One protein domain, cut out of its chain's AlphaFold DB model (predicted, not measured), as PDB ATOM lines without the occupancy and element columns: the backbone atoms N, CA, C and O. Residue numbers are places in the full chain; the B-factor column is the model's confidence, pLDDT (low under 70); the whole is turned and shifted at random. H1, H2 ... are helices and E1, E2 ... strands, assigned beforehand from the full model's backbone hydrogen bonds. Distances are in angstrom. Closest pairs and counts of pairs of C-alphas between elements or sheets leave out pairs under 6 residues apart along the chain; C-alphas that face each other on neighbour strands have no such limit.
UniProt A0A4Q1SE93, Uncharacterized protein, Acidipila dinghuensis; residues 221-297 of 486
ATOM      1  N   ALA A 221      47.785-105.699 158.147       78.94
ATOM      2  CA  ALA A 221      46.424-106.212 157.949       78.94
ATOM      3  C   ALA A 221      45.410-105.087 157.676       78.94
ATOM      4  O   ALA A 221      44.352-105.316 157.084       78.94
ATOM      5  N   SER A 222      45.734-103.867 158.102       80.75
ATOM      6  CA  SER A 222      44.911-102.681 157.920       80.75
ATOM      7  C   SER A 222      45.773-101.426 157.769       80.75
ATOM      8  O   SER A 222      46.970-101.400 158.045       80.75
ATOM      9  N   THR A 223      45.157-100.366 157.265       84.06
ATOM     10  CA  THR A 223      45.745 -99.029 157.220       84.06
ATOM     11  C   THR A 223      44.679 -98.078 157.722       84.06
ATOM     12  O   THR A 223      43.584 -98.023 157.154       84.06
ATOM     13  N   THR A 224      44.961 -97.375 158.811       87.62
ATOM     14  CA  THR A 224      44.040 -96.403 159.399       87.62
ATOM     15  C   THR A 224      44.237 -95.067 158.692       87.62
ATOM     16  O   THR A 224      45.341 -94.533 158.608       87.62
ATOM     17  N   VAL A 225      43.148 -94.539 158.127       90.25
ATOM     18  CA  VAL A 225      43.116 -93.220 157.486       90.25
ATOM     19  C   VAL A 225      42.248 -92.316 158.342       90.25
ATOM     20  O   VAL A 225      41.079 -92.625 158.572       90.25
ATOM     21  N   PHE A 226      42.802 -91.202 158.804       90.94
ATOM     22  CA  PHE A 226      42.106 -90.277 159.694       90.94
ATOM     23  C   PHE A 226      42.407 -88.825 159.322       90.94
ATOM     24  O   PHE A 226      43.435 -88.516 158.722       90.94
ATOM     25  N   ASN A 227      41.504 -87.905 159.657       92.12
ATOM     26  CA  ASN A 227      41.778 -86.478 159.505       92.12
ATOM     27  C   ASN A 227      42.539 -85.983 160.740       92.12
ATOM     28  O   ASN A 227      42.046 -86.121 161.858       92.12
ATOM     29  N   VAL A 228      43.722 -85.400 160.538       90.50
ATOM     30  CA  VAL A 228      44.617 -85.006 161.639       90.50
ATOM     31  C   VAL A 228      43.988 -83.918 162.506       90.50
ATOM     32  O   VAL A 228      44.127 -83.962 163.722       90.50
ATOM     33  N   LEU A 229      43.267 -82.960 161.907       89.44
ATOM     34  CA  LEU A 229      42.629 -81.884 162.669       89.44
ATOM     35  C   LEU A 229      41.420 -82.380 163.457       89.44
ATOM     36  O   LEU A 229      41.252 -81.985 164.603       89.44
ATOM     37  N   THR A 230      40.592 -83.246 162.869       91.25
ATOM     38  CA  THR A 230      39.437 -83.825 163.574       91.25
ATOM     39  C   THR A 230      39.874 -84.693 164.753       91.25
ATOM     40  O   THR A 230      39.252 -84.637 165.808       91.25
ATOM     41  N   GLU A 231      40.949 -85.465 164.595       90.12
ATOM     42  CA  GLU A 231      41.480 -86.290 165.684       90.12
ATOM     43  C   GLU A 231      42.189 -85.449 166.759       90.12
ATOM     44  O   GLU A 231      42.153 -85.777 167.941       90.12
ATOM     45  N   ALA A 232      42.811 -84.329 166.374       89.62
ATOM     46  CA  ALA A 232      43.403 -83.393 167.327       89.62
ATOM     47  C   ALA A 232      42.316 -82.714 168.175       89.62
ATOM     48  O   ALA A 232      42.446 -82.633 169.394       89.62
ATOM     49  N   ASP A 233      41.223 -82.294 167.536       90.62
ATOM     50  CA  ASP A 233      40.057 -81.699 168.193       90.62
ATOM     51  C   ASP A 233      39.365 -82.683 169.150       90.62
ATOM     52  O   ASP A 233      39.030 -82.328 170.283       90.62
ATOM     53  N   SER A 234      39.217 -83.951 168.743       89.19
ATOM     54  CA  SER A 234      38.650 -84.994 169.605       89.19
ATOM     55  C   SER A 234      39.543 -85.273 170.819       89.19
ATOM     56  O   SER A 234      39.041 -85.394 171.938       89.19
ATOM     57  N   LEU A 235      40.867 -85.318 170.635       89.38
ATOM     58  CA  LEU A 235      41.825 -85.537 171.718       89.38
ATOM     59  C   LEU A 235      41.837 -84.375 172.722       89.38
ATOM     60  O   LEU A 235      41.852 -84.618 173.931       89.38
ATOM     61  N   VAL A 236      41.798 -83.134 172.230       89.94
ATOM     62  CA  VAL A 236      41.723 -81.913 173.046       89.94
ATOM     63  C   VAL A 236      40.410 -81.866 173.828       89.94
ATOM     64  O   VAL A 236      40.431 -81.705 175.047       89.94
ATOM     65  N   SER A 237      39.279 -82.109 173.159       89.06
ATOM     66  CA  SER A 237      37.948 -82.103 173.780       89.06
ATOM     67  C   SER A 237      37.789 -83.188 174.850       89.06
ATOM     68  O   SER A 237      37.192 -82.956 175.899       89.06
ATOM     69  N   ASN A 238      38.356 -84.378 174.633       89.62
ATOM     70  CA  ASN A 238      38.287 -85.475 175.603       89.62
ATOM     71  C   ASN A 238      39.156 -85.240 176.852       89.62
ATOM     72  O   ASN A 238      38.923 -85.875 177.881       89.62
ATOM     73  N   ASN A 239      40.141 -84.338 176.781       87.94
ATOM     74  CA  ASN A 239      41.089 -84.056 177.860       87.94
ATOM     75  C   ASN A 239      41.009 -82.601 178.357       87.94
ATOM     76  O   ASN A 239      41.967 -82.104 178.946       87.94
ATOM     77  N   GLU A 240      39.865 -81.929 178.179       86.25
ATOM     78  CA  GLU A 240      39.675 -80.505 178.511       86.25
ATOM     79  C   GLU A 240      40.091 -80.175 179.956       86.25
ATOM     80  O   GLU A 240      40.852 -79.241 180.182       86.25
ATOM     81  N   SER A 241      39.731 -81.023 180.929       86.50
ATOM     82  CA  SER A 241      40.127 -80.845 182.341       86.50
ATOM     83  C   SER A 241      41.646 -80.864 182.594       86.50
ATOM     84  O   SER A 241      42.126 -80.217 183.523       86.50
ATOM     85  N   VAL A 242      42.418 -81.588 181.776       84.69
ATOM     86  CA  VAL A 242      43.890 -81.637 181.860       84.69
ATOM     87  C   VAL A 242      44.489 -80.365 181.265       84.69
ATOM     88  O   VAL A 242      45.462 -79.826 181.792       84.69
ATOM     89  N   ILE A 243      43.886 -79.861 180.188       84.56
ATOM     90  CA  ILE A 243      44.296 -78.619 179.530       84.56
ATOM     91  C   ILE A 243      43.999 -77.419 180.434       84.56
ATOM     92  O   ILE A 243      44.866 -76.567 180.605       84.56
ATOM     93  N   GLU A 244      42.822 -77.372 181.063       84.19
ATOM     94  CA  GLU A 244      42.451 -76.323 182.021       84.19
ATOM     95  C   GLU A 244      43.435 -76.255 183.196       84.19
ATOM     96  O   GLU A 244      43.941 -75.176 183.508       84.19
ATOM     97  N   ALA A 245      43.785 -77.405 183.786       81.94
ATOM     98  CA  ALA A 245      44.775 -77.474 184.861       81.94
ATOM     99  C   ALA A 245      46.172 -77.002 184.405       81.94
ATOM    100  O   ALA A 245      46.856 -76.274 185.120       81.94
ATOM    101  N   ALA A 246      46.594 -77.360 183.191       79.31
ATOM    102  CA  ALA A 246      47.899 -76.968 182.660       79.31
ATOM    103  C   ALA A 246      47.975 -75.488 182.216       79.31
ATOM    104  O   ALA A 246      49.061 -74.898 182.215       79.31
ATOM    105  N   ILE A 247      46.841 -74.868 181.872       82.12
ATOM    106  CA  ILE A 247      46.725 -73.414 181.668       82.12
ATOM    107  C   ILE A 247      46.799 -72.683 183.017       82.12
ATOM    108  O   ILE A 247      47.461 -71.648 183.111       82.12
ATOM    109  N   GLU A 248      46.164 -73.222 184.062       82.31
ATOM    110  CA  GLU A 248      46.204 -72.664 185.421       82.31
ATOM    111  C   GLU A 248      47.626 -72.682 186.011       82.31
ATOM    112  O   GLU A 248      48.071 -71.680 186.576       82.31
ATOM    113  N   ASP A 249      48.382 -73.755 185.769       80.12
ATOM    114  CA  ASP A 249      49.796 -73.878 186.151       80.12
ATOM    115  C   ASP A 249      50.756 -73.053 185.263       80.12
ATOM    116  O   ASP A 249      51.969 -73.026 185.490       80.12
ATOM    117  N   GLY A 250      50.235 -72.350 184.249       76.38
ATOM    118  CA  GLY A 250      51.012 -71.492 183.351       76.38
ATOM    119  C   GLY A 250      51.952 -72.247 182.404       76.38
ATOM    120  O   GLY A 250      52.847 -71.634 181.818       76.38
ATOM    121  N   LEU A 251      51.763 -73.563 182.246       73.88
ATOM    122  CA  LEU A 251      52.549 -74.418 181.351       73.88
ATOM    123  C   LEU A 251      52.133 -74.269 179.881       73.88
ATOM    124  O   LEU A 251      52.926 -74.565 178.987       73.88
ATOM    125  N   ILE A 252      50.907 -73.804 179.625       77.94
ATOM    126  CA  ILE A 252      50.309 -73.694 178.292       77.94
ATOM    127  C   ILE A 252      49.697 -72.298 178.112       77.94
ATOM    128  O   ILE A 252      49.072 -71.752 179.019       77.94
ATOM    129  N   SER A 253      49.862 -71.702 176.929       78.00
ATOM    130  CA  SER A 253      49.200 -70.439 176.581       78.00
ATOM    131  C   SER A 253      47.726 -70.666 176.238       78.00
ATOM    132  O   SER A 253      47.411 -71.530 175.425       78.00
ATOM    133  N   SER A 254      46.834 -69.805 176.734       70.38
ATOM    134  CA  SER A 254      45.403 -69.791 176.374       70.38
ATOM    135  C   SER A 254      45.107 -69.412 174.912       70.38
ATOM    136  O   SER A 254      43.947 -69.330 174.522       70.38
ATOM    137  N   SER A 255      46.142 -69.152 174.107       75.25
ATOM    138  CA  SER A 255      46.047 -68.839 172.673       75.25
ATOM    139  C   SER A 255      46.665 -69.906 171.761       75.25
ATOM    140  O   SER A 255      46.800 -69.663 170.562       75.25
ATOM    141  N   ALA A 256      47.060 -71.056 172.319       78.44
ATOM    142  CA  ALA A 256      47.590 -72.175 171.544       78.44
ATOM    143  C   ALA A 256      46.514 -72.757 170.612       78.44
ATOM    144  O   ALA A 256      45.341 -72.841 170.973       78.44
ATOM    145  N   SER A 257      46.925 -73.148 169.408       81.75
ATOM    146  CA  SER A 257      46.045 -73.818 168.441       81.75
ATOM    147  C   SER A 257      45.696 -75.244 168.888       81.75
ATOM    148  O   SER A 257      46.479 -75.871 169.605       81.75
ATOM    149  N   GLU A 258      44.567 -75.808 168.433       82.44
ATOM    150  CA  GLU A 258      44.162 -77.172 168.822       82.44
ATOM    151  C   GLU A 258      45.228 -78.220 168.454       82.44
ATOM    152  O   GLU A 258      45.426 -79.197 169.172       82.44
ATOM    153  N   LEU A 259      45.976 -77.986 167.372       83.25
ATOM    154  CA  LEU A 259      47.065 -78.864 166.947       83.25
ATOM    155  C   LEU A 259      48.257 -78.834 167.921       83.25
ATOM    156  O   LEU A 259      48.848 -79.872 168.196       83.25
ATOM    157  N   GLU A 260      48.606 -77.661 168.458       83.81
ATOM    158  CA  GLU A 260      49.677 -77.516 169.456       83.81
ATOM    159  C   GLU A 260      49.288 -78.173 170.783       83.81
ATOM    160  O   GLU A 260      50.106 -78.861 171.395       83.81
ATOM    161  N   LEU A 261      48.026 -78.014 171.195       86.44
ATOM    162  CA  LEU A 261      47.479 -78.679 172.376       86.44
ATOM    163  C   LEU A 261      47.473 -80.205 172.208       86.44
ATOM    164  O   LEU A 261      47.886 -80.924 173.116       86.44
ATOM    165  N   ALA A 262      47.069 -80.706 171.039       85.00
ATOM    166  CA  ALA A 262      47.064 -82.135 170.743       85.00
ATOM    167  C   ALA A 262      48.479 -82.742 170.724       85.00
ATOM    168  O   ALA A 262      48.680 -83.807 171.299       85.00
ATOM    169  N   ILE A 263      49.472 -82.065 170.127       84.69
ATOM    170  CA  ILE A 263      50.878 -82.519 170.129       84.69
ATOM    171  C   ILE A 263      51.408 -82.639 171.562       84.69
ATOM    172  O   ILE A 263      52.033 -83.638 171.915       84.69
ATOM    173  N   LEU A 264      51.120 -81.646 172.400       84.94
ATOM    174  CA  LEU A 264      51.531 -81.645 173.798       84.94
ATOM    175  C   LEU A 264      50.859 -82.781 174.594       84.94
ATOM    176  O   LEU A 264      51.507 -83.462 175.386       84.94
ATOM    177  N   LEU A 265      49.565 -83.022 174.367       85.19
ATOM    178  CA  LEU A 265      48.835 -84.132 174.989       85.19
ATOM    179  C   LEU A 265      49.380 -85.499 174.558       85.19
ATOM    180  O   LEU A 265      49.460 -86.407 175.386       85.19
ATOM    181  N   VAL A 266      49.792 -85.646 173.296       85.31
ATOM    182  CA  VAL A 266      50.501 -86.842 172.815       85.31
ATOM    183  C   VAL A 266      51.824 -87.015 173.565       85.31
ATOM    184  O   VAL A 266      52.091 -88.103 174.075       85.31
ATOM    185  N   GLU A 267      52.619 -85.949 173.696       83.56
ATOM    186  CA  GLU A 267      53.916 -85.972 174.390       83.56
ATOM    187  C   GLU A 267      53.783 -86.331 175.881       83.56
ATOM    188  O   GLU A 267      54.599 -87.085 176.415       83.56
ATOM    189  N   TYR A 268      52.713 -85.877 176.541       83.25
ATOM    190  CA  TYR A 268      52.401 -86.232 177.929       83.25
ATOM    191  C   TYR A 268      51.693 -87.589 178.102       83.25
ATOM    192  O   TYR A 268      51.404 -87.983 179.232       83.25
ATOM    193  N   GLY A 269      51.443 -88.331 177.017       83.00
ATOM    194  CA  GLY A 269      50.894 -89.690 177.067       83.00
ATOM    195  C   GLY A 269      49.366 -89.781 177.158       83.00
ATOM    196  O   GLY A 269      48.844 -90.859 177.438       83.00
ATOM    197  N   TYR A 270      48.639 -88.694 176.888       84.38
ATOM    198  CA  TYR A 270      47.168 -88.664 176.871       84.38
ATOM    199  C   TYR A 270      46.551 -89.162 175.552       84.38
ATOM    200  O   TYR A 270      45.333 -89.271 175.441       84.38
ATOM    201  N   ALA A 271      47.372 -89.522 174.562       80.69
ATOM    202  CA  ALA A 271      46.939 -90.052 173.266       80.69
ATOM    203  C   ALA A 271      46.723 -91.581 173.242       80.69
ATOM    204  O   ALA A 271      46.782 -92.212 172.187       80.69
ATOM    205  N   SER A 272      46.487 -92.215 174.396       74.62
ATOM    206  CA  SER A 272      46.252 -93.660 174.457       74.62
ATOM    207  C   SER A 272      44.953 -94.028 173.728       74.62
ATOM    208  O   SER A 272      43.863 -93.779 174.241       74.62
ATOM    209  N   GLY A 273      45.074 -94.630 172.542       74.56
ATOM    210  CA  GLY A 273      43.939 -95.056 171.717       74.56
ATOM    211  C   GLY A 273      43.583 -94.119 170.561       74.56
ATOM    212  O   GLY A 273      42.608 -94.401 169.870       74.56
ATOM    213  N   THR A 274      44.358 -93.054 170.326       85.25
ATOM    214  CA  THR A 274      44.238 -92.231 169.112       85.25
ATOM    215  C   THR A 274      45.400 -92.517 168.155       85.25
ATOM    216  O   THR A 274      46.524 -92.764 168.607       85.25
ATOM    217  N   PRO A 275      45.183 -92.446 166.830       86.25
ATOM    218  CA  PRO A 275      46.250 -92.624 165.844       86.25
ATOM    219  C   PRO A 275      47.237 -91.437 165.805       86.25
ATOM    220  O   PRO A 275      48.227 -91.469 165.081       86.25
ATOM    221  N   LEU A 276      47.006 -90.382 166.600       87.69
ATOM    222  CA  LEU A 276      47.973 -89.297 166.810       87.69
ATOM    223  C   LEU A 276      49.124 -89.696 167.743       87.69
ATOM    224  O   LEU A 276      50.167 -89.047 167.723       87.69
ATOM    225  N   GLY A 277      48.934 -90.733 168.566       84.00
ATOM    226  CA  GLY A 277      49.960 -91.260 169.470       84.00
ATOM    227  C   GLY A 277      50.922 -92.262 168.825       84.00
ATOM    228  O   GLY A 277      51.895 -92.670 169.460       84.00
ATOM    229  N   SER A 278      50.660 -92.677 167.586       85.50
ATOM    230  CA  SER A 278      51.452 -93.650 166.833       85.50
ATOM    231  C   SER A 278      52.214 -92.997 165.671       85.50
ATOM    232  O   SER A 278      52.182 -91.785 165.473       85.50
ATOM    233  N   SER A 279      52.998 -93.787 164.929       83.81
ATOM    234  CA  SER A 279      53.745 -93.285 163.768       83.81
ATOM    235  C   SER A 279      52.834 -93.222 162.541       83.81
ATOM    236  O   SER A 279      52.413 -94.259 162.039       83.81
ATOM    237  N   PHE A 280      52.572 -92.018 162.031       88.12
ATOM    238  CA  PHE A 280      51.759 -91.796 160.834       88.12
ATOM    239  C   PHE A 280      52.451 -90.857 159.842       88.12
ATOM    240  O   PHE A 280      53.266 -90.009 160.207       88.12
ATOM    241  N   GLU A 281      52.099 -90.994 158.570       87.81
ATOM    242  CA  GLU A 281      52.472 -90.062 157.511       87.81
ATOM    243  C   GLU A 281      51.301 -89.127 157.210       87.81
ATOM    244  O   GLU A 281      50.141 -89.526 157.289       87.81
ATOM    245  N   VAL A 282      51.584 -87.875 156.846       90.25
ATOM    246  CA  VAL A 282      50.549 -86.887 156.516       90.25
ATOM    247  C   VAL A 282      50.578 -86.505 155.046       90.25
ATOM    248  O   VAL A 282      51.638 -86.300 154.455       90.25
ATOM    249  N   PHE A 283      49.397 -86.336 154.463       90.50
ATOM    250  CA  PHE A 283      49.223 -85.725 153.150       90.50
ATOM    251  C   PHE A 283      48.033 -84.763 153.148       90.50
ATOM    252  O   PHE A 283      47.178 -84.777 154.032       90.50
ATOM    253  N   GLY A 284      47.978 -83.905 152.130       87.62
ATOM    254  CA  GLY A 284      47.046 -82.779 152.103       87.62
ATOM    255  C   GLY A 284      47.584 -81.568 152.866       87.62
ATOM    256  O   GLY A 284      48.710 -81.569 153.356       87.62
ATOM    257  N   ASN A 285      46.799 -80.493 152.900       84.44
ATOM    258  CA  ASN A 285      47.160 -79.269 153.615       84.44
ATOM    259  C   ASN A 285      45.913 -78.635 154.255       84.44
ATOM    260  O   ASN A 285      44.787 -78.811 153.771       84.44
ATOM    261  N   GLY A 286      46.108 -77.882 155.336       82.56
ATOM    262  CA  GLY A 286      45.037 -77.222 156.085       82.56
ATOM    263  C   GLY A 286      43.987 -78.216 156.585       82.56
ATOM    264  O   GLY A 286      44.325 -79.311 157.018       82.56
ATOM    265  N   ILE A 287      42.703 -77.877 156.460       82.19
ATOM    266  CA  ILE A 287      41.576 -78.718 156.918       82.19
ATOM    267  C   ILE A 287      41.504 -80.104 156.249       82.19
ATOM    268  O   ILE A 287      40.797 -80.989 156.721       82.19
ATOM    269  N   THR A 288      42.230 -80.299 155.144       86.88
ATOM    270  CA  THR A 288      42.302 -81.581 154.424       86.88
ATOM    271  C   THR A 288      43.496 -82.444 154.839       86.88
ATOM    272  O   THR A 288      43.729 -83.484 154.227       86.88
ATOM    273  N   THR A 289      44.255 -82.031 155.861       91.00
ATOM    274  CA  THR A 289      45.411 -82.790 156.353       91.00
ATOM    275  C   THR A 289      44.946 -84.142 156.885       91.00
ATOM    276  O   THR A 289      44.215 -84.230 157.871       91.00
ATOM    277  N   THR A 290      45.357 -85.197 156.192       91.81
ATOM    278  CA  THR A 290      44.973 -86.582 156.455       91.81
ATOM    279  C   THR A 290      46.210 -87.352 156.888       91.81
ATOM    280  O   THR A 290      47.254 -87.245 156.246       91.81
ATOM    281  N   GLY A 291      46.086 -88.089 157.986       91.06
ATOM    282  CA  GLY A 291      47.084 -89.011 158.495       91.06
ATOM    283  C   GLY A 291      46.803 -90.420 157.986       91.06
ATOM    284  O   GLY A 291      45.648 -90.853 157.919       91.06
ATOM    285  N   VAL A 292      47.864 -91.120 157.610       90.06
ATOM    286  CA  VAL A 292      47.862 -92.551 157.335       90.06
ATOM    287  C   VAL A 292      48.843 -93.205 158.279       90.06
ATOM    288  O   VAL A 292      50.036 -92.912 158.247       90.06
ATOM    289  N   GLU A 293      48.332 -94.105 159.101       87.69
ATOM    290  CA  GLU A 293      49.136 -94.973 159.945       87.69
ATOM    291  C   GLU A 293      49.173 -96.360 159.278       87.69
ATOM    292  O   GLU A 293      48.162 -97.077 159.239       87.69
ATOM    293  N   PRO A 294      50.307 -96.726 158.654       79.81
ATOM    294  CA  PRO A 294      50.507 -98.081 158.178       79.81
ATOM    295  C   PRO A 294      50.788 -99.002 159.370       79.81
ATOM    296  O   PRO A 294      51.672 -98.728 160.182       79.81
ATOM    297  N   ASP A 295      50.065-100.121 159.449       80.44
ATOM    298  CA  ASP A 295      50.417-101.207 160.364       80.44
ATOM    299  C   ASP A 295      51.799-101.796 159.984       80.44
ATOM    300  O   ASP A 295      52.328-101.591 158.884       80.44
ATOM    301  N   SER A 296      52.446-102.467 160.929       80.31
ATOM    302  CA  SER A 296      53.826-102.928 160.782       80.31
ATOM    303  C   SER A 296      53.939-104.176 159.896       80.31
ATOM    304  O   SER A 296      53.073-105.048 159.885       80.31
ATOM    305  N   ILE A 297      55.049-104.293 159.162       83.69
ATOM    306  CA  ILE A 297      55.417-105.536 158.472       83.69
ATOM    307  C   ILE A 297      56.162-106.425 159.467       83.69
ATOM    308  O   ILE A 297      57.159-105.995 160.052       83.69
TER     309      ILE A 297
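AT A GLANCE: This is residues 221 to 297 of the 486 residues of an uncharacterized protein of Acidipila dinghuensis (UniProt A0A4Q1SE93). The domain is an elongated body with a small three-strand sheet at one end, two helices, H1 and H3, crossing in the middle, and a third helix, H2, at the far end. H1 runs on from the first strand away from the sheet, and the stretch of residues 268 to 280 leads back from H3 to the sheet. The printed part has 77 residues with three named helices and three named strands, in the order E1, H1, H2, H3, E2, E3; the sheet's order is E1 - E3 - E2, antiparallel throughout, and the class is mixed, helices and strands. The whole is only just compact, close to loose, with a radius of gyration of the C-alphas of 13.3 A, and it spans 43 by 24 by 15 A.

IN THESE COORDINATES: Strand E1, residues 223 to 227, begins with C-alpha 223 at (45.745, -99.029, 157.220) and is 13.4 A long from first to last C-alpha. Helix H1, residues 228 to 238, follows at once and is 15.3 A long. Helix H2, residues 240 to 248, is 12.3 A long and ends with C-alpha 248 at (46.204, -72.664, 185.421). Helix H3, residues 258 to 267, is 14.3 A long. Strand E2, residues 281 to 283, is 7.0 A long, and strand E3, residues 290 to 294, is 12.9 A long and ends with C-alpha 294 at (50.507, -98.081, 158.178).

HOW THE PARTS SIT: E1 and E2 are the edge strands and E3 is the inner strand. E1 and E3 are antiparallel, at 161 degrees between their directions, with N 226 and O 291 at 3.0 A and N 291 and O 226 at 2.8 A, within hydrogen-bond range. E2 and E3 form a hairpin, at 148 degrees between their directions, with N 281 and O 292 within hydrogen-bond range at 2.8 A. H1 only grazes the sheet, with its residues 228 to 231. H1 and H3 touch, the closest C-alphas being those of Ala 232 and Ala 262, 5.2 A apart; their lines are only just about perpendicular, at 73 degrees. H2 is close to H3 but not clearly touching it, with the C-alphas of Ile 243 and Leu 261 closest at 7.8 A, and their lines are about perpendicular at 89 degrees. H2 and H3 are not on the sheet. In H1, H2 and H3 every O i to N i+4 pair is within hydrogen-bond range.

THE WHOLE: The two C-alphas farthest apart in the domain are those of Glu 248 and Ile 297, at 43.5 A, while the first and last printed C-alphas, Ala 221 and Ile 297, are 9.0 A apart. The printed part has no cut. The link from H3 to E2, of 13 residues, is long. The mean pLDDT of the printed part is 84.7, and no printed residue is under 70.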